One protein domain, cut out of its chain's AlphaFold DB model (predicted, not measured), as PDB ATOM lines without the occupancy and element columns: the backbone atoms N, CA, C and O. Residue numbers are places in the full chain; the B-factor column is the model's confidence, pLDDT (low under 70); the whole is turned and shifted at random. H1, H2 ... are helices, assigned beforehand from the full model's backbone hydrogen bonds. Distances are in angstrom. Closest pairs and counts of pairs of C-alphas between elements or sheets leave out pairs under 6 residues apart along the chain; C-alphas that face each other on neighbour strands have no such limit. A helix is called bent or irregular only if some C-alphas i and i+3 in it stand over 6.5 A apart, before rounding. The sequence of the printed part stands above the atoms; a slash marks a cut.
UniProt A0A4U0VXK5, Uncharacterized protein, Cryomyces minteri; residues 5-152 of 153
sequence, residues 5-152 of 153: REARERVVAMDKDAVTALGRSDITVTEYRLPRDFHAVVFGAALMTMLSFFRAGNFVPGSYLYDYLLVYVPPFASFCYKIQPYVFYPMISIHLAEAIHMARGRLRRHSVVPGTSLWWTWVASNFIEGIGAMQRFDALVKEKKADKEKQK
ATOM      1  N   ARG A   5      89.490 -28.066  53.889       89.75
ATOM      2  CA  ARG A   5      88.221 -27.325  53.862       89.75
ATOM      3  C   ARG A   5      88.333 -26.004  54.623       89.75
ATOM      4  O   ARG A   5      87.986 -24.964  54.074       89.75
ATOM      5  N   GLU A   6      88.888 -26.043  55.835       91.94
ATOM      6  CA  GLU A   6      89.145 -24.847  56.653       91.94
ATOM      7  C   GLU A   6      90.094 -23.875  55.929       91.94
ATOM      8  O   GLU A   6      89.842 -22.671  55.880       91.94
ATOM      9  N   ALA A   7      91.160 -24.394  55.308       91.88
ATOM     10  CA  ALA A   7      92.085 -23.581  54.521       91.88
ATOM     11  C   ALA A   7      91.371 -22.879  53.352       91.88
ATOM     12  O   ALA A   7      91.523 -21.672  53.168       91.88
ATOM     13  N   ARG A   8      90.537 -23.610  52.599       92.00
ATOM     14  CA  ARG A   8      89.744 -23.058  51.491       92.00
ATOM     15  C   ARG A   8      88.789 -21.961  51.960       92.00
ATOM     16  O   ARG A   8      88.724 -20.912  51.327       92.00
ATOM     17  N   GLU A   9      88.052 -22.189  53.044       92.50
ATOM     18  CA  GLU A   9      87.105 -21.209  53.594       92.50
ATOM     19  C   GLU A   9      87.815 -19.907  53.996       92.50
ATOM     20  O   GLU A   9      87.359 -18.820  53.638       92.50
ATOM     21  N   ARG A  10      88.980 -20.009  54.650       92.75
ATOM     22  CA  ARG A  10      89.793 -18.845  55.034       92.75
ATOM     23  C   ARG A  10      90.345 -18.080  53.834       92.75
ATOM     24  O   ARG A  10      90.317 -16.854  53.846       92.75
ATOM     25  N   VAL A  11      90.815 -18.778  52.798       93.94
ATOM     26  CA  VAL A  11      91.302 -18.137  51.563       93.94
ATOM     27  C   VAL A  11      90.172 -17.389  50.853       93.94
ATOM     28  O   VAL A  11      90.368 -16.255  50.429       93.94
ATOM     29  N   VAL A  12      88.972 -17.972  50.779       92.00
ATOM     30  CA  VAL A  12      87.796 -17.309  50.188       92.00
ATOM     31  C   VAL A  12      87.373 -16.077  50.994       92.00
ATOM     32  O   VAL A  12      86.970 -15.079  50.405       92.00
ATOM     33  N   ALA A  13      87.438 -16.129  52.327       92.75
ATOM     34  CA  ALA A  13      87.155 -14.966  53.169       92.75
ATOM     35  C   ALA A  13      88.180 -13.843  52.938       92.75
ATOM     36  O   ALA A  13      87.795 -12.710  52.670       92.75
ATOM     37  N   MET A  14      89.471 -14.184  52.930       94.62
ATOM     38  CA  MET A  14      90.556 -13.232  52.679       94.62
ATOM     39  C   MET A  14      90.436 -12.553  51.305       94.62
ATOM     40  O   MET A  14      90.645 -11.347  51.199       94.62
ATOM     41  N   ASP A  15      90.070 -13.302  50.260       92.38
ATOM     42  CA  ASP A  15      89.821 -12.748  48.922       92.38
ATOM     43  C   ASP A  15      88.666 -11.734  48.928       92.38
ATOM     44  O   ASP A  15      88.809 -10.620  48.421       92.38
ATOM     45  N   LYS A  16      87.542 -12.070  49.575       91.00
ATOM     46  CA  LYS A  16      86.392 -11.158  49.697       91.00
ATOM     47  C   LYS A  16      86.753  -9.869  50.430       91.00
ATOM     48  O   LYS A  16      86.343  -8.791  49.987       91.00
ATOM     49  N   ASP A  17      87.515  -9.972  51.514       93.69
ATOM     50  CA  ASP A  17      87.953  -8.817  52.296       93.69
ATOM     51  C   ASP A  17      88.880  -7.922  51.464       93.69
ATOM     52  O   ASP A  17      88.677  -6.708  51.398       93.69
ATOM     53  N   ALA A  18      89.835  -8.515  50.739       92.62
ATOM     54  CA  ALA A  18      90.744  -7.788  49.858       92.62
ATOM     55  C   ALA A  18      90.006  -7.082  48.705       92.62
ATOM     56  O   ALA A  18      90.236  -5.899  48.444       92.62
ATOM     57  N   VAL A  19      89.084  -7.775  48.030       92.25
ATOM     58  CA  VAL A  19      88.260  -7.210  46.946       92.25
ATOM     59  C   VAL A  19      87.418  -6.038  47.454       92.25
ATOM     60  O   VAL A  19      87.380  -4.983  46.812       92.25
ATOM     61  N   THR A  20      86.801  -6.187  48.628       90.81
ATOM     62  CA  THR A  20      85.975  -5.145  49.253       90.81
ATOM     63  C   THR A  20      86.812  -3.932  49.655       90.81
ATOM     64  O   THR A  20      86.432  -2.803  49.343       90.81
ATOM     65  N   ALA A  21      87.981  -4.148  50.266       92.31
ATOM     66  CA  ALA A  21      88.909  -3.081  50.648       92.31
ATOM     67  C   ALA A  21      89.406  -2.271  49.436       92.31
ATOM     68  O   ALA A  21      89.609  -1.062  49.532       92.31
ATOM     69  N   LEU A  22      89.538  -2.907  48.267       90.94
ATOM     70  CA  LEU A  22      89.884  -2.243  47.004       90.94
ATOM     71  C   LEU A  22      88.697  -1.519  46.334       90.94
ATOM     72  O   LEU A  22      88.859  -0.942  45.254       90.94
ATOM     73  N   GLY A  23      87.498  -1.561  46.926       89.88
ATOM     74  CA  GLY A  23      86.275  -1.005  46.342       89.88
ATOM     75  C   GLY A  23      85.843  -1.716  45.057       89.88
ATOM     76  O   GLY A  23      85.178  -1.115  44.206       89.88
ATOM     77  N   ARG A  24      86.256  -2.975  44.881       92.94
ATOM     78  CA  ARG A  24      85.890  -3.823  43.746       92.94
ATOM     79  C   ARG A  24      84.705  -4.703  44.115       92.94
ATOM     80  O   ARG A  24      84.411  -4.941  45.281       92.94
ATOM     81  N   SER A  25      83.994  -5.164  43.099       92.50
ATOM     82  CA  SER A  25      83.000  -6.218  43.251       92.50
ATOM     83  C   SER A  25      83.640  -7.582  43.036       92.50
ATOM     84  O   SER A  25      84.611  -7.709  42.294       92.50
ATOM     85  N   ASP A  26      83.004  -8.611  43.574       90.62
ATOM     86  CA  ASP A  26      83.315 -10.017  43.326       90.62
ATOM     87  C   ASP A  26      82.841 -10.513  41.938       90.62
ATOM     88  O   ASP A  26      82.849 -11.720  41.671       90.62
ATOM     89  N   ILE A  27      82.401  -9.591  41.075       93.69
ATOM     90  CA  ILE A  27      82.017  -9.813  39.681       93.69
ATOM     91  C   ILE A  27      83.110  -9.263  38.770       93.69
ATOM     92  O   ILE A  27      83.401  -8.065  38.780       93.69
ATOM     93  N   THR A  28      83.653 -10.140  37.929       93.56
ATOM     94  CA  THR A  28      84.616  -9.778  36.888       93.56
ATOM     95  C   THR A  28      83.917  -9.744  35.538       93.56
ATOM     96  O   THR A  28      83.326 -10.734  35.100       93.56
ATOM     97  N   VAL A  29      83.989  -8.599  34.860       95.75
ATOM     98  CA  VAL A  29      83.497  -8.456  33.488       95.75
ATOM     99  C   VAL A  29      84.639  -8.738  32.515       95.75
ATOM    100  O   VAL A  29      85.658  -8.057  32.522       95.75
ATOM    101  N   THR A  30      84.455  -9.752  31.671       95.06
ATOM    102  CA  THR A  30      85.465 -10.240  30.713       95.06
ATOM    103  C   THR A  30      85.034 -10.109  29.256       95.06
ATOM    104  O   THR A  30      85.800 -10.444  28.360       95.06
ATOM    105  N   GLU A  31      83.815  -9.635  29.007       95.38
ATOM    106  CA  GLU A  31      83.231  -9.563  27.672       95.38
ATOM    107  C   GLU A  31      82.649  -8.180  27.385       95.38
ATOM    108  O   GLU A  31      82.307  -7.415  28.294       95.38
ATOM    109  N   TYR A  32      82.542  -7.873  26.097       96.00
ATOM    110  CA  TYR A  32      81.850  -6.699  25.593       96.00
ATOM    111  C   TYR A  32      80.544  -7.126  24.929       96.00
ATOM    112  O   TYR A  32      80.513  -8.101  24.177       96.00
ATOM    113  N   ARG A  33      79.468  -6.374  25.176       93.06
ATOM    114  CA  ARG A  33      78.173  -6.593  24.528       93.06
ATOM    115  C   ARG A  33      77.839  -5.426  23.613       93.06
ATOM    116  O   ARG A  33      77.606  -4.305  24.072       93.06
ATOM    117  N   LEU A  34      77.793  -5.738  22.318       92.44
ATOM    118  CA  LEU A  34      77.376  -4.814  21.270       92.44
ATOM    119  C   LEU A  34      75.983  -4.238  21.574       92.44
ATOM    120  O   LEU A  34      75.138  -4.957  22.124       92.44
ATOM    121  N   PRO A  35      75.730  -2.968  21.216       90.56
ATOM    122  CA  PRO A  35      74.397  -2.395  21.303       90.56
ATOM    123  C   PRO A  35      73.435  -3.190  20.409       90.56
ATOM    124  O   PRO A  35      73.750  -3.499  19.261       90.56
ATOM    125  N   ARG A  36      72.272  -3.550  20.956       90.50
ATOM    126  CA  ARG A  36      71.190  -4.248  20.246       90.50
ATOM    127  C   ARG A  36      69.901  -3.449  20.358       90.50
ATOM    128  O   ARG A  36      69.757  -2.636  21.273       90.50
ATOM    129  N   ASP A  37      68.989  -3.694  19.427       91.50
ATOM    130  CA  ASP A  37      67.643  -3.125  19.418       91.50
ATOM    131  C   ASP A  37      67.676  -1.592  19.546       91.50
ATOM    132  O   ASP A  37      68.369  -0.906  18.793       91.50
ATOM    133  N   PHE A  38      66.979  -1.041  20.539       89.00
ATOM    134  CA  PHE A  38      66.940   0.393  20.800       89.00
ATOM    135  C   PHE A  38      68.329   1.001  21.059       89.00
ATOM    136  O   PHE A  38      68.617   2.098  20.582       89.00
ATOM    137  N   HIS A  39      69.231   0.282  21.737       89.31
ATOM    138  CA  HIS A  39      70.594   0.776  21.959       89.31
ATOM    139  C   HIS A  39      71.377   0.909  20.650       89.31
ATOM    140  O   HIS A  39      72.202   1.809  20.535       89.31
ATOM    141  N   ALA A  40      71.119   0.054  19.654       92.69
ATOM    142  CA  ALA A  40      71.773   0.162  18.349       92.69
ATOM    143  C   ALA A  40      71.330   1.431  17.609       92.69
ATOM    144  O   ALA A  40      72.156   2.114  17.005       92.69
ATOM    145  N   VAL A  41      70.045   1.786  17.716       93.06
ATOM    146  CA  VAL A  41      69.505   3.030  17.148       93.06
ATOM    147  C   VAL A  41      70.116   4.249  17.836       93.06
ATOM    148  O   VAL A  41      70.589   5.155  17.154       93.06
ATOM    149  N   VAL A  42      70.166   4.259  19.173       91.38
ATOM    150  CA  VAL A  42      70.776   5.354  19.950       91.38
ATOM    151  C   VAL A  42      72.258   5.506  19.611       91.38
ATOM    152  O   VAL A  42      72.709   6.618  19.343       91.38
ATOM    153  N   PHE A  43      73.003   4.399  19.551       93.12
ATOM    154  CA  PHE A  43      74.411   4.405  19.167       93.12
ATOM    155  C   PHE A  43      74.616   4.984  17.766       93.12
ATOM    156  O   PHE A  43      75.455   5.864  17.579       93.12
ATOM    157  N   GLY A  44      73.826   4.531  16.787       95.12
ATOM    158  CA  GLY A  44      73.895   5.032  15.417       95.12
ATOM    159  C   GLY A  44      73.569   6.523  15.325       95.12
ATOM    160  O   GLY A  44      74.315   7.276  14.706       95.12
ATOM    161  N   ALA A  45      72.499   6.968  15.985       93.44
ATOM    162  CA  ALA A  45      72.091   8.370  15.994       93.44
ATOM    163  C   ALA A  45      73.146   9.275  16.650       93.44
ATOM    164  O   ALA A  45      73.483  10.330  16.103       93.44
ATOM    165  N   ALA A  46      73.706   8.855  17.786       93.81
ATOM    166  CA  ALA A  46      74.740   9.608  18.483       93.81
ATOM    167  C   ALA A  46      76.033   9.676  17.656       93.81
ATOM    168  O   ALA A  46      76.567  10.764  17.451       93.81
ATOM    169  N   LEU A  47      76.472   8.553  17.069       95.69
ATOM    170  CA  LEU A  47      77.635   8.513  16.180       95.69
ATOM    171  C   LEU A  47      77.456   9.425  14.961       95.69
ATOM    172  O   LEU A  47      78.338  10.226  14.649       95.69
ATOM    173  N   MET A  48      76.305   9.341  14.290       94.62
ATOM    174  CA  MET A  48      75.991  10.189  13.140       94.62
ATOM    175  C   MET A  48      75.980  11.669  13.514       94.62
ATOM    176  O   MET A  48      76.500  12.493  12.760       94.62
ATOM    177  N   THR A  49      75.444  12.011  14.686       93.88
ATOM    178  CA  THR A  49      75.458  13.385  15.203       93.88
ATOM    179  C   THR A  49      76.891  13.848  15.448       93.88
ATOM    180  O   THR A  49      77.275  14.910  14.967       93.88
ATOM    181  N   MET A  50      77.715  13.026  16.099       94.12
ATOM    182  CA  MET A  50      79.120  13.326  16.377       94.12
ATOM    183  C   MET A  50      79.911  13.613  15.099       94.12
ATOM    184  O   MET A  50      80.624  14.611  15.022       94.12
ATOM    185  N   LEU A  51      79.741  12.773  14.073       94.56
ATOM    186  CA  LEU A  51      80.415  12.919  12.783       94.56
ATOM    187  C   LEU A  51      79.903  14.132  12.000       94.56
ATOM    188  O   LEU A  51      80.698  14.891  11.442       94.56
ATOM    189  N   SER A  52      78.587  14.348  11.988       94.38
ATOM    190  CA  SER A  52      77.967  15.470  11.276       94.38
ATOM    191  C   SER A  52      78.379  16.803  11.893       94.38
ATOM    192  O   SER A  52      78.808  17.710  11.183       94.38
ATOM    193  N   PHE A  53      78.333  16.905  13.221       95.81
ATOM    194  CA  PHE A  53      78.637  18.122  13.968       95.81
ATOM    195  C   PHE A  53      80.126  18.305  14.273       95.81
ATOM    196  O   PHE A  53      80.478  19.312  14.878       95.81
ATOM    197  N   PHE A  54      81.017  17.407  13.837       94.12
ATOM    198  CA  PHE A  54      82.463  17.531  14.069       94.12
ATOM    199  C   PHE A  54      83.057  18.831  13.505       94.12
ATOM    200  O   PHE A  54      83.942  19.433  14.107       94.12
ATOM    201  N   ARG A  55      82.549  19.295  12.356       93.75
ATOM    202  CA  ARG A  55      82.916  20.584  11.760       93.75
ATOM    203  C   ARG A  55      81.684  21.285  11.200       93.75
ATOM    204  O   ARG A  55      80.897  20.666  10.490       93.75
ATOM    205  N   ALA A  56      81.564  22.595  11.423       93.12
ATOM    206  CA  ALA A  56      80.486  23.398  10.831       93.12
ATOM    207  C   ALA A  56      80.469  23.308   9.291       93.12
ATOM    208  O   ALA A  56      79.409  23.300   8.675       93.12
ATOM    209  N   GLY A  57      81.642  23.134   8.669       93.75
ATOM    210  CA  GLY A  57      81.783  22.942   7.224       93.75
ATOM    211  C   GLY A  57      81.120  21.679   6.653       93.75
ATOM    212  O   GLY A  57      81.084  21.530   5.442       93.75
ATOM    213  N   ASN A  58      80.584  20.770   7.475       95.25
ATOM    214  CA  ASN A  58      79.745  19.667   6.988       95.25
ATOM    215  C   ASN A  58      78.337  20.124   6.562       95.25
ATOM    216  O   ASN A  58      77.611  19.364   5.932       95.25
ATOM    217  N   PHE A  59      77.937  21.345   6.922       95.56
ATOM    218  CA  PHE A  59      76.600  21.882   6.661       95.56
ATOM    219  C   PHE A  59      76.587  22.959   5.565       95.56
ATOM    220  O   PHE A  59      75.613  23.699   5.454       95.56
ATOM    221  N   VAL A  60      77.656  23.066   4.767       95.19
ATOM    222  CA  VAL A  60      77.779  24.043   3.669       95.19
ATOM    223  C   VAL A  60      78.010  23.341   2.322       95.19
ATOM    224  O   VAL A  60      78.537  22.220   2.327       95.19
ATOM    225  N   PRO A  61      77.655  23.979   1.186       95.31
ATOM    226  CA  PRO A  61      77.904  23.434  -0.150       95.31
ATOM    227  C   PRO A  61      79.368  23.041  -0.378       95.31
ATOM    228  O   PRO A  61      80.278  23.721   0.103       95.31
ATOM    229  N   GLY A  62      79.593  21.959  -1.127       92.69
ATOM    230  CA  GLY A  62      80.925  21.394  -1.376       92.69
ATOM    231  C   GLY A  62      81.382  20.396  -0.308       92.69
ATOM    232  O   GLY A  62      82.523  19.929  -0.335       92.69
ATOM    233  N   SER A  63      80.519  20.070   0.657       93.75
ATOM    234  CA  SER A  63      80.754  19.004   1.627       93.75
ATOM    235  C   SER A  63      79.890  17.789   1.308       93.75
ATOM    236  O   SER A  63      78.728  17.926   0.941       93.75
ATOM    237  N   TYR A  64      80.432  16.585   1.524       93.50
ATOM    238  CA  TYR A  64      79.704  15.335   1.268       93.50
ATOM    239  C   TYR A  64      78.335  15.278   1.961       93.50
ATOM    240  O   TYR A  64      77.358  14.845   1.358       93.50
ATOM    241  N   LEU A  65      78.244  15.724   3.220       92.94
ATOM    242  CA  LEU A  65      76.978  15.703   3.955       92.94
ATOM    243  C   LEU A  65      75.960  16.683   3.353       92.94
ATOM    244  O   LEU A  65      74.786  16.341   3.218       92.94
ATOM    245  N   TYR A  66      76.396  17.882   2.964       93.62
ATOM    246  CA  TYR A  66      75.502  18.847   2.341       93.62
ATOM    247  C   TYR A  66      75.052  18.386   0.955       93.62
ATOM    248  O   TYR A  66      73.854  18.288   0.709       93.62
ATOM    249  N   ASP A  67      75.993  18.047   0.078       94.31
ATOM    250  CA  ASP A  67      75.723  17.847  -1.347       94.31
ATOM    251  C   ASP A  67      74.867  16.600  -1.625       94.31
ATOM    252  O   ASP A  67      74.085  16.596  -2.571       94.31
ATOM    253  N   TYR A  68      74.965  15.558  -0.790       93.75
ATOM    254  CA  TYR A  68      74.194  14.322  -0.971       93.75
ATOM    255  C   TYR A  68      72.906  14.255  -0.147       93.75
ATOM    256  O   TYR A  68      71.980  13.547  -0.544       93.75
ATOM    257  N   LEU A  69      72.834  14.947   0.996       92.44
ATOM    258  CA  LEU A  69      71.709  14.814   1.928       92.44
ATOM    259  C   LEU A  69      71.005  16.145   2.194       92.44
ATOM    260  O   LEU A  69      69.789  16.240   2.046       92.44
ATOM    261  N   LEU A  70      71.746  17.178   2.595       93.75
ATOM    262  CA  LEU A  70      71.133  18.419   3.081       93.75
ATOM    263  C   LEU A  70      70.780  19.421   1.975       93.75
ATOM    264  O   LEU A  70      70.044  20.369   2.242       93.75
ATOM    265  N   VAL A  71      71.229  19.194   0.738       94.19
ATOM    266  CA  VAL A  71      70.874  20.000  -0.441       94.19
ATOM    267  C   VAL A  71      69.362  20.038  -0.673       94.19
ATOM    268  O   VAL A  71      68.829  21.051  -1.117       94.19
ATOM    269  N   TYR A  72      68.654  18.967  -0.301       94.75
ATOM    270  CA  TYR A  72      67.195  18.876  -0.392       94.75
ATOM    271  C   TYR A  72      66.473  19.642   0.724       94.75
ATOM    272  O   TYR A  72      65.271  19.879   0.628       94.75
ATOM    273  N   VAL A  73      67.190  20.045   1.782       94.56
ATOM    274  CA  VAL A  73      66.636  20.795   2.919       94.56
ATOM    275  C   VAL A  73      67.579  21.941   3.352       94.56
ATOM    276  O   VAL A  73      68.045  21.966   4.499       94.56
ATOM    277  N   PRO A  74      67.849  22.946   2.491       92.69
ATOM    278  CA  PRO A  74      68.796  24.026   2.798       92.69
ATOM    279  C   PRO A  74      68.509  24.813   4.092       92.69
ATOM    280  O   PRO A  74      69.463  25.154   4.800       92.69
ATOM    281  N   PRO A  75      67.238  25.079   4.480       95.75
ATOM    282  CA  PRO A  75      66.948  25.729   5.759       95.75
ATOM    283  C   PRO A  75      67.468  24.939   6.966       95.75
ATOM    284  O   PRO A  75      67.997  25.531   7.908       95.75
ATOM    285  N   PHE A  76      67.373  23.605   6.926       94.12
ATOM    286  CA  PHE A  76      67.869  22.736   7.992       94.12
ATOM    287  C   PHE A  76      69.401  22.720   8.039       94.12
ATOM    288  O   PHE A  76      69.979  22.819   9.118       94.12
ATOM    289  N   ALA A  77      70.070  22.701   6.881       94.62
ATOM    290  CA  ALA A  77      71.526  22.822   6.811       94.62
ATOM    291  C   ALA A  77      72.025  24.130   7.451       94.62
ATOM    292  O   ALA A  77      72.918  24.115   8.299       94.62
ATOM    293  N   SER A  78      71.396  25.261   7.106       95.38
ATOM    294  CA  SER A  78      71.732  26.570   7.679       95.38
ATOM    295  C   SER A  78      71.496  26.618   9.191       95.38
ATOM    296  O   SER A  78      72.304  27.186   9.928       95.38
ATOM    297  N   PHE A  79      70.415  25.999   9.672       96.38
ATOM    298  CA  PHE A  79      70.156  25.855  11.100       96.38
ATOM    299  C   PHE A  79      71.277  25.071  11.795       96.38
ATOM    300  O   PHE A  79      71.890  25.602  12.721       96.38
ATOM    301  N   CYS A  80      71.601  23.868  11.307       96.12
ATOM    302  CA  CYS A  80      72.665  23.021  11.852       96.12
ATOM    303  C   CYS A  80      74.025  23.725  11.869       96.12
ATOM    304  O   CYS A  80      74.726  23.655  12.874       96.12
ATOM    305  N   TYR A  81      74.363  24.471  10.811       96.56
ATOM    306  CA  TYR A  81      75.573  25.293  10.760       96.56
ATOM    307  C   TYR A  81      75.638  26.296  11.921       96.56
ATOM    308  O   TYR A  81      76.656  26.386  12.605       96.56
ATOM    309  N   LYS A  82      74.544  27.027  12.179       96.94
ATOM    310  CA  LYS A  82      74.480  28.057  13.232       96.94
ATOM    311  C   LYS A  82      74.567  27.466  14.635       96.94
ATOM    312  O   LYS A  82      75.221  28.043  15.499       96.94
ATOM    313  N   ILE A  83      73.905  26.333  14.871       96.38
ATOM    314  CA  ILE A  83      73.888  25.703  16.197       96.38
ATOM    315  C   ILE A  83      75.106  24.811  16.454       96.38
ATOM    316  O   ILE A  83      75.306  24.389  17.589       96.38
ATOM    317  N   GLN A  84      75.928  24.528  15.436       96.25
ATOM    318  CA  GLN A  84      77.015  23.556  15.532       96.25
ATOM    319  C   GLN A  84      77.921  23.734  16.756       96.25
ATOM    320  O   GLN A  84      78.084  22.743  17.469       96.25
ATOM    321  N   PRO A  85      78.474  24.923  17.071       95.25
ATOM    322  CA  PRO A  85      79.342  25.058  18.241       95.25
ATOM    323  C   PRO A  85      78.581  24.804  19.553       95.25
ATOM    324  O   PRO A  85      79.118  24.185  20.470       95.25
ATOM    325  N   TYR A  86      77.312  25.211  19.622       96.12
ATOM    326  CA  TYR A  86      76.452  25.021  20.793       96.12
ATOM    327  C   TYR A  86      76.016  23.567  20.997       96.12
ATOM    328  O   TYR A  86      75.659  23.194  22.108       96.12
ATOM    329  N   VAL A  87      76.058  22.738  19.953       94.69
ATOM    330  CA  VAL A  87      75.818  21.291  20.056       94.69
ATOM    331  C   VAL A  87      77.124  20.549  20.312       94.69
ATOM    332  O   VAL A  87      77.209  19.740  21.231       94.69
ATOM    333  N   PHE A  88      78.161  20.836  19.526       95.19
ATOM    334  CA  PHE A  88      79.402  20.071  19.516       95.19
ATOM    335  C   PHE A  88      80.163  20.156  20.838       95.19
ATOM    336  O   PHE A  88      80.481  19.118  21.417       95.19
ATOM    337  N   TYR A  89      80.439  21.363  21.347       95.88
ATOM    338  CA  TYR A  89      81.251  21.496  22.559       95.88
ATOM    339  C   TYR A  89      80.570  20.879  23.789       95.88
ATOM    340  O   TYR A  89      81.238  20.112  24.492       95.88
ATOM    341  N   PRO A  90      79.266  21.115  24.051       95.69
ATOM    342  CA  PRO A  90      78.583  20.439  25.148       95.69
ATOM    343  C   PRO A  90      78.505  18.922  24.959       95.69
ATOM    344  O   PRO A  90      78.811  18.196  25.899       95.69
ATOM    345  N   MET A  91      78.177  18.435  23.754       95.38
ATOM    346  CA  MET A  91      78.098  16.998  23.460       95.38
ATOM    347  C   MET A  91      79.423  16.290  23.754       95.38
ATOM    348  O   MET A  91      79.451  15.344  24.536       95.38
ATOM    349  N   ILE A  92      80.541  16.780  23.207       96.00
ATOM    350  CA  ILE A  92      81.861  16.188  23.462       96.00
ATOM    351  C   ILE A  92      82.222  16.252  24.949       96.00
ATOM    352  O   ILE A  92      82.736  15.277  25.495       96.00
ATOM    353  N   SER A  93      81.933  17.370  25.621       96.75
ATOM    354  CA  SER A  93      82.248  17.536  27.045       96.75
ATOM    355  C   SER A  93      81.472  16.553  27.924       96.75
ATOM    356  O   SER A  93      82.055  15.926  28.808       96.75
ATOM    357  N   ILE A  94      80.171  16.385  27.663       96.19
ATOM    358  CA  ILE A  94      79.302  15.453  28.389       96.19
ATOM    359  C   ILE A  94      79.763  14.016  28.149       96.19
ATOM    360  O   ILE A  94      80.041  13.302  29.108       96.19
ATOM    361  N   HIS A  95      79.943  13.614  26.890       96.19
ATOM    362  CA  HIS A  95      80.353  12.253  26.548       96.19
ATOM    363  C   HIS A  95      81.746  11.908  27.097       96.19
ATOM    364  O   HIS A  95      81.994  10.780  27.533       96.19
ATOM    365  N   LEU A  96      82.661  12.882  27.147       97.00
ATOM    366  CA  LEU A  96      83.960  12.715  27.794       97.00
ATOM    367  C   LEU A  96      83.814  12.518  29.309       97.00
ATOM    368  O   LEU A  96      84.441  11.618  29.874       97.00
ATOM    369  N   ALA A  97      82.982  13.324  29.974       97.56
ATOM    370  CA  ALA A  97      82.710  13.181  31.402       97.56
ATOM    371  C   ALA A  97      82.079  11.815  31.724       97.56
ATOM    372  O   ALA A  97      82.493  11.144  32.672       97.56
ATOM    373  N   GLU A  98      81.139  11.359  30.897       96.88
ATOM    374  CA  GLU A  98      80.527  10.037  30.998       96.88
ATOM    375  C   GLU A  98      81.553   8.916  30.800       96.88
ATOM    376  O   GLU A  98      81.585   7.970  31.588       96.88
ATOM    377  N   ALA A  99      82.439   9.032  29.807       96.94
ATOM    378  CA  ALA A  99      83.485   8.042  29.555       96.94
ATOM    379  C   ALA A  99      84.466   7.947  30.735       96.94
ATOM    380  O   ALA A  99      84.832   6.849  31.164       96.94
ATOM    381  N   ILE A 100      84.833   9.088  31.329       97.06
ATOM    382  CA  ILE A 100      85.644   9.145  32.551       97.06
ATOM    383  C   ILE A 100      84.905   8.491  33.726       97.06
ATOM    384  O   ILE A 100      85.513   7.727  34.483       97.06
ATOM    385  N   HIS A 101      83.608   8.761  33.881       96.94
ATOM    386  CA  HIS A 101      82.778   8.167  34.926       96.94
ATOM    387  C   HIS A 101      82.668   6.638  34.769       96.94
ATOM    388  O   HIS A 101      82.852   5.902  35.741       96.94
ATOM    389  N   MET A 102      82.462   6.141  33.545       96.69
ATOM    390  CA  MET A 102      82.469   4.711  33.222       96.69
ATOM    391  C   MET A 102      83.822   4.069  33.557       96.69
ATOM    392  O   MET A 102      83.867   3.047  34.247       96.69
ATOM    393  N   ALA A 103      84.922   4.689  33.126       96.69
ATOM    394  CA  ALA A 103      86.273   4.186  33.332       96.69
ATOM    395  C   ALA A 103      86.672   4.114  34.813       96.69
ATOM    396  O   ALA A 103      87.190   3.093  35.272       96.69
ATOM    397  N   ARG A 104      86.436   5.193  35.572       95.12
ATOM    398  CA  ARG A 104      86.835   5.295  36.987       95.12
ATOM    399  C   ARG A 104      85.878   4.579  37.936       95.12
ATOM    400  O   ARG A 104      86.317   4.138  38.996       95.12
ATOM    401  N   GLY A 105      84.604   4.474  37.563       95.00
ATOM    402  CA  GLY A 105      83.563   3.807  38.335       95.00
ATOM    403  C   GLY A 105      83.401   2.346  37.931       95.00
ATOM    404  O   GLY A 105      84.017   1.457  38.516       95.00
ATOM    405  N   ARG A 106      82.551   2.100  36.928       95.62
ATOM    406  CA  ARG A 106      82.074   0.764  36.532       95.62
ATOM    407  C   ARG A 106      83.205  -0.184  36.150       95.62
ATOM    408  O   ARG A 106      83.330  -1.253  36.744       95.62
ATOM    409  N   LEU A 107      84.068   0.219  35.217       96.56
ATOM    410  CA  LEU A 107      85.135  -0.650  34.709       96.56
ATOM    411  C   LEU A 107      86.109  -1.049  35.822       96.56
ATOM    412  O   LEU A 107      86.402  -2.231  35.997       96.56
ATOM    413  N   ARG A 108      86.536  -0.078  36.640       94.75
ATOM    414  CA  ARG A 108      87.427  -0.334  37.778       94.75
ATOM    415  C   ARG A 108      86.779  -1.225  38.840       94.75
ATOM    416  O   ARG A 108      87.443  -2.113  39.369       94.75
ATOM    417  N   ARG A 109      85.501  -0.990  39.158       95.06
ATOM    418  CA  ARG A 109      84.753  -1.762  40.162       95.06
ATOM    419  C   ARG A 109      84.583  -3.223  39.751       95.06
ATOM    420  O   ARG A 109      84.661  -4.096  40.607       95.06
ATOM    421  N   HIS A 110      84.398  -3.488  38.462       96.31
ATOM    422  CA  HIS A 110      84.144  -4.827  37.920       96.31
ATOM    423  C   HIS A 110      85.380  -5.463  37.263       96.31
ATOM    424  O   HIS A 110      85.263  -6.303  36.368       96.31
ATOM    425  N   SER A 111      86.569  -5.061  37.730       94.31
ATOM    426  CA  SER A 111      87.870  -5.650  37.387       94.31
ATOM    427  C   SER A 111      88.204  -5.658  35.889       94.31
ATOM    428  O   SER A 111      88.977  -6.497  35.428       94.31
ATOM    429  N   VAL A 112      87.677  -4.698  35.124       96.12
ATOM    430  CA  VAL A 112      88.088  -4.475  33.733       96.12
ATOM    431  C   VAL A 112      89.411  -3.712  33.743       96.12
ATOM    432  O   VAL A 112      89.471  -2.542  34.130       96.12
ATOM    433  N   VAL A 113      90.485  -4.389  33.340       94.12
ATOM    434  CA  VAL A 113      91.857  -3.871  33.438       94.12
ATOM    435  C   VAL A 113      92.050  -2.660  32.510       94.12
ATOM    436  O   VAL A 113      91.853  -2.800  31.298       94.12
ATOM    437  N   PRO A 114      92.460  -1.486  33.038       95.62
ATOM    438  CA  PRO A 114      92.716  -0.295  32.230       95.62
ATOM    439  C   PRO A 114      93.712  -0.544  31.095       95.62
ATOM    440  O   PRO A 114      94.696  -1.256  31.272       95.62
ATOM    441  N   GLY A 115      93.457   0.050  29.928       93.81
ATOM    442  CA  GLY A 115      94.333  -0.053  28.757       93.81
ATOM    443  C   GLY A 115      94.199  -1.347  27.946       93.81
ATOM    444  O   GLY A 115      94.745  -1.427  26.848       93.81
ATOM    445  N   THR A 116      93.448  -2.344  28.424       96.50
ATOM    446  CA  THR A 116      93.136  -3.534  27.617       96.50
ATOM    447  C   THR A 116      92.193  -3.205  26.462       96.50
ATOM    448  O   THR A 116      91.439  -2.231  26.512       96.50
ATOM    449  N   SER A 117      92.178  -4.059  25.433       97.12
ATOM    450  CA  SER A 117      91.234  -3.933  24.313       97.12
ATOM    451  C   SER A 117      89.774  -3.894  24.794       97.12
ATOM    452  O   SER A 117      88.990  -3.048  24.363       97.12
ATOM    453  N   LEU A 118      89.428  -4.729  25.781       97.31
ATOM    454  CA  LEU A 118      88.099  -4.736  26.394       97.31
ATOM    455  C   LEU A 118      87.764  -3.390  27.052       97.31
ATOM    456  O   LEU A 118      86.663  -2.870  26.878       97.31
ATOM    457  N   TRP A 119      88.717  -2.819  27.791       97.69
ATOM    458  CA  TRP A 119      88.545  -1.524  28.442       97.69
ATOM    459  C   TRP A 119      88.321  -0.410  27.421       97.69
ATOM    460  O   TRP A 119      87.351   0.335  27.542       97.69
ATOM    461  N   TRP A 120      89.153  -0.344  26.379       97.81
ATOM    462  CA  TRP A 120      88.999   0.649  25.316       97.81
ATOM    463  C   TRP A 120      87.685   0.495  24.560       97.81
ATOM    464  O   TRP A 120      87.046   1.500  24.269       97.81
ATOM    465  N   THR A 121      87.238  -0.736  24.312       97.31
ATOM    466  CA  THR A 121      85.951  -0.992  23.649       97.31
ATOM    467  C   THR A 121      84.789  -0.427  24.465       97.31
ATOM    468  O   THR A 121      83.935   0.277  23.930       97.31
ATOM    469  N   TRP A 122      84.775  -0.665  25.779       97.75
ATOM    470  CA  TRP A 122      83.746  -0.118  26.664       97.75
ATOM    471  C   TRP A 122      83.811   1.408  26.784       97.75
ATOM    472  O   TRP A 122      82.770   2.062  26.753       97.75
ATOM    473  N   VAL A 123      85.012   1.983  26.895       97.62
ATOM    474  CA  VAL A 123      85.208   3.439  26.975       97.62
ATOM    475  C   VAL A 123      84.788   4.126  25.677       97.62
ATOM    476  O   VAL A 123      84.049   5.103  25.730       97.62
ATOM    477  N   ALA A 124      85.206   3.606  24.522       96.81
ATOM    478  CA  ALA A 124      84.859   4.155  23.216       96.81
ATOM    479  C   ALA A 124      83.361   4.028  22.930       96.81
ATOM    480  O   ALA A 124      82.745   4.988  22.477       96.81
ATOM    481  N   SER A 125      82.753   2.883  23.264       96.31
ATOM    482  CA  SER A 125      81.301   2.724  23.171       96.31
ATOM    483  C   SER A 125      80.594   3.763  24.035       96.31
ATOM    484  O   SER A 125      79.769   4.503  23.521       96.31
ATOM    485  N   ASN A 126      80.964   3.902  25.313       97.12
ATOM    486  CA  ASN A 126      80.362   4.910  26.185       97.12
ATOM    487  C   ASN A 126      80.582   6.335  25.677       97.12
ATOM    488  O   ASN A 126      79.699   7.168  25.798       97.12
ATOM    489  N   PHE A 127      81.739   6.642  25.104       97.12
ATOM    490  CA  PHE A 127      81.976   7.959  24.525       97.12
ATOM    491  C   PHE A 127      81.050   8.255  23.337       97.12
ATOM    492  O   PHE A 127      80.766   9.415  23.077       97.12
ATOM    493  N   ILE A 128      80.542   7.247  22.624       95.81
ATOM    494  CA  ILE A 128      79.645   7.458  21.479       95.81
ATOM    495  C   ILE A 128      78.189   7.615  21.920       95.81
ATOM    496  O   ILE A 128      77.530   8.545  21.490       95.81
ATOM    497  N   GLU A 129      77.673   6.733  22.771       93.19
ATOM    498  CA  GLU A 129      76.235   6.675  23.125       93.19
ATOM    499  C   GLU A 129      75.923   7.080  24.575       93.19
ATOM    500  O   GLU A 129      74.762   7.068  24.984       93.19
ATOM    501  N   GLY A 130      76.946   7.369  25.380       92.25
ATOM    502  CA  GLY A 130      76.805   7.773  26.775       92.25
ATOM    503  C   GLY A 130      76.159   6.701  27.648       92.25
ATOM    504  O   GLY A 130      76.606   5.549  27.718       92.25
ATOM    505  N   ILE A 131      75.061   7.085  28.301       89.88
ATOM    506  CA  ILE A 131      74.279   6.267  29.244       89.88
ATOM    507  C   ILE A 131      73.901   4.888  28.673       89.88
ATOM    508  O   ILE A 131      73.844   3.916  29.432       89.88
ATOM    509  N   GLY A 132      73.691   4.758  27.358       92.38
ATOM    510  CA  GLY A 132      73.367   3.474  26.725       92.38
ATOM    511  C   GLY A 132      74.415   2.386  26.998       92.38
ATOM    512  O   GLY A 132      74.059   1.246  27.309       92.38
ATOM    513  N   ALA A 133      75.704   2.739  26.978       94.81
ATOM    514  CA  ALA A 133      76.788   1.815  27.311       94.81
ATOM    515  C   ALA A 133      76.766   1.429  28.794       94.81
ATOM    516  O   ALA A 133      76.944   0.257  29.131       94.81
ATOM    517  N   MET A 134      76.509   2.401  29.678       94.81
ATOM    518  CA  MET A 134      76.423   2.171  31.122       94.81
ATOM    519  C   MET A 134      75.288   1.207  31.468       94.81
ATOM    520  O   MET A 134      75.499   0.273  32.236       94.81
ATOM    521  N   GLN A 135      74.115   1.375  30.855       95.19
ATOM    522  CA  GLN A 135      72.967   0.486  31.049       95.19
ATOM    523  C   GLN A 135      73.281  -0.948  30.613       95.19
ATOM    524  O   GLN A 135      72.969  -1.893  31.339       95.19
ATOM    525  N   ARG A 136      73.951  -1.128  29.465       95.25
ATOM    526  CA  ARG A 136      74.375  -2.464  29.015       95.25
ATOM    527  C   ARG A 136      75.414  -3.084  29.934       95.25
ATOM    528  O   ARG A 136      75.359  -4.286  30.191       95.25
ATOM    529  N   PHE A 137      76.348  -2.281  30.430       96.62
ATOM    530  CA  PHE A 137      77.343  -2.743  31.386       96.62
ATOM    531  C   PHE A 137      76.684  -3.190  32.699       96.62
ATOM    532  O   PHE A 137      76.958  -4.284  33.190       96.62
ATOM    533  N   ASP A 138      75.765  -2.387  33.232       96.06
ATOM    534  CA  ASP A 138      75.048  -2.679  34.474       96.06
ATOM    535  C   ASP A 138      74.150  -3.926  34.318       96.06
ATOM    536  O   ASP A 138      74.091  -4.771  35.216       96.06
ATOM    537  N   ALA A 139      73.519  -4.109  33.151       95.44
ATOM    538  CA  ALA A 139      72.765  -5.319  32.820       95.44
ATOM    539  C   ALA A 139      73.658  -6.572  32.785       95.44
ATOM    540  O   ALA A 139      73.301  -7.596  33.369       95.44
ATOM    541  N   LEU A 140      74.844  -6.480  32.175       96.31
ATOM    542  CA  LEU A 140      75.834  -7.561  32.151       96.31
ATOM    543  C   LEU A 140      76.306  -7.938  33.563       96.31
ATOM    544  O   LEU A 140      76.410  -9.118  33.899       96.31
ATOM    545  N   VAL A 141      76.569  -6.944  34.412       96.69
ATOM    546  CA  VAL A 141      76.930  -7.171  35.818       96.69
ATOM    547  C   VAL A 141      75.797  -7.877  36.562       96.69
ATOM    548  O   VAL A 141      76.057  -8.824  37.307       96.69
ATOM    549  N   LYS A 142      74.545  -7.447  36.359       96.19
ATOM    550  CA  LYS A 142      73.367  -8.056  36.990       96.19
ATOM    551  C   LYS A 142      73.199  -9.520  36.586       96.19
ATOM    552  O   LYS A 142      72.937 -10.353  37.449       96.19
ATOM    553  N   GLU A 143      73.388  -9.838  35.309       95.19
ATOM    554  CA  GLU A 143      73.334 -11.210  34.798       95.19
ATOM    555  C   GLU A 143      74.429 -12.084  35.418       95.19
ATOM    556  O   GLU A 143      74.124 -13.103  36.033       95.19
ATOM    557  N   LYS A 144      75.689 -11.629  35.386       94.94
ATOM    558  CA  LYS A 144      76.808 -12.360  36.005       94.94
ATOM    559  C   LYS A 144      76.603 -12.579  37.503       94.94
ATOM    560  O   LYS A 144      77.002 -13.614  38.037       94.94
ATOM    561  N   LYS A 145      75.987 -11.616  38.193       93.94
ATOM    562  CA  LYS A 145      75.626 -11.762  39.603       93.94
ATOM    563  C   LYS A 145      74.575 -12.857  39.800       93.94
ATOM    564  O   LYS A 145      74.767 -13.707  40.665       93.94
ATOM    565  N   ALA A 146      73.521 -12.872  38.987       93.44
ATOM    566  CA  ALA A 146      72.482 -13.897  39.051       93.44
ATOM    567  C   ALA A 146      73.037 -15.304  38.760       93.44
ATOM    568  O   ALA A 146      72.700 -16.256  39.462       93.44
ATOM    569  N   ASP A 147      73.934 -15.445  37.782       92.00
ATOM    570  CA  ASP A 147      74.567 -16.732  37.465       92.00
ATOM    571  C   ASP A 147      75.449 -17.235  38.611       92.00
ATOM    572  O   ASP A 147      75.414 -18.415  38.965       92.00
ATOM    573  N   LYS A 148      76.192 -16.328  39.254       88.50
ATOM    574  CA  LYS A 148      77.001 -16.647  40.434       88.50
ATOM    575  C   LYS A 148      76.148 -17.069  41.633       88.50
ATOM    576  O   LYS A 148      76.597 -17.876  42.441       88.50
ATOM    577  N   GLU A 149      74.951 -16.509  41.789       89.25
ATOM    578  CA  GLU A 149      74.009 -16.895  42.844       89.25
ATOM    579  C   GLU A 149      73.399 -18.277  42.579       89.25
ATOM    580  O   GLU A 149      73.350 -19.090  43.497       89.25
ATOM    581  N   LYS A 150      73.044 -18.598  41.327       89.44
ATOM    582  CA  LYS A 150      72.542 -19.930  40.945       89.44
ATOM    583  C   LYS A 150      73.551 -21.048  41.203       89.44
ATOM    584  O   LYS A 150      73.153 -22.118  41.626       89.44
ATOM    585  N   GLN A 151      74.845 -20.800  40.993       83.25
ATOM    586  CA  GLN A 151      75.907 -21.792  41.233       83.25
ATOM    587  C   GLN A 151      76.170 -22.090  42.722       83.25
ATOM    588  O   GLN A 151      76.955 -22.984  43.033       83.25
ATOM    589  N   LYS A 152      75.587 -21.316  43.650       71.94
ATOM    590  CA  LYS A 152      75.705 -21.556  45.098       71.94
ATOM    591  C   LYS A 152      74.624 -22.497  45.643       71.94
ATOM    592  O   LYS A 152      74.764 -22.924  46.788       71.94
TER     593      LYS A 152
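What this domain is: This is residues 5 to 152 of the 153 residues of an uncharacterized protein of Cryomyces minteri (UniProt A0A4U0VXK5). The model is a long, narrow assembly of helices: the long arm H5b packs with H6, H7 and one end of H2 in its middle stretch, while H3, H4 and the short arm H5a make a small head at one end. At the other end residues 5 to 14 of H1 stick out, and a long link, residues 22 to 37, leads from H1 back to H2. The printed part has 148 residues with seven named helices, H1 to H7 in that order, and no named strand; the class is all helix. It is loose, with a radius of gyration of the C-alphas of 21.3 A, and spans 75 by 27 by 20 A.

How they stand to each other: H1, residues 5 to 21, touches no helix. H2, residues 38 to 53, and H6, residues 117 to 129, touch and stand about perpendicular at 76 degrees; the closest C-alphas are those of Phe 43 and Glu 129, 4.9 A apart. H3, residues 56 to 59, and H4, residues 64 to 68, touch only at the corner, with the C-alphas of Phe 59 and Tyr 66 closest at 5.4 A. H5, residues 74 to 109, was assigned as one helix by its hydrogen bonds but is bent: C-alphas 82 and 85 are 7.6 A apart, and its arms H5a, residues 74 to 82, and H5b, residues 85 to 109, stand at a steep tilt of 64 degrees. H3 touches H5a, the C-alphas of Phe 59 and Ala 77 being closest at 5.2 A. H5b is irregular, with C-alphas 104 and 107 6.6 A apart, and has a kink of 28 degrees near residue 103. H5b and H6 form a helical hairpin, opposite ways at a tilt of 37 degrees, only just steep; the C-alphas of His 95 and Phe 127 are closest, 5.0 A apart. H7, residues 131 to 150, touches H5b with residues 131 to 137 alone, the same way at a shallow tilt of 17 degrees; the C-alphas of Met 102 and Met 134 are closest at 6.9 A. Every O i to N i+4 pair is within hydrogen-bond range in H1, H2, H4, H5a, H6 and H7, against 18 of 21 in H5b; H3 is too short for such a pair.

Where its parts are: H1 begins at C-alpha 5, (88.221, -27.325, 53.862), and is 24.5 A long from first to last C-alpha. H2 measures 22.3 A, H5b 35.1 A and H6 18.4 A. H7 measures 28.7 A and ends at C-alpha 150, (72.542, -19.930, 40.945).

The domain as a whole: The C-alphas of Glu 6 and Pro 74 are the two farthest apart, 75.5 A. The printed part has no cut, and the link from H1 to H2 is long. No printed residue is under 70 in pLDDT.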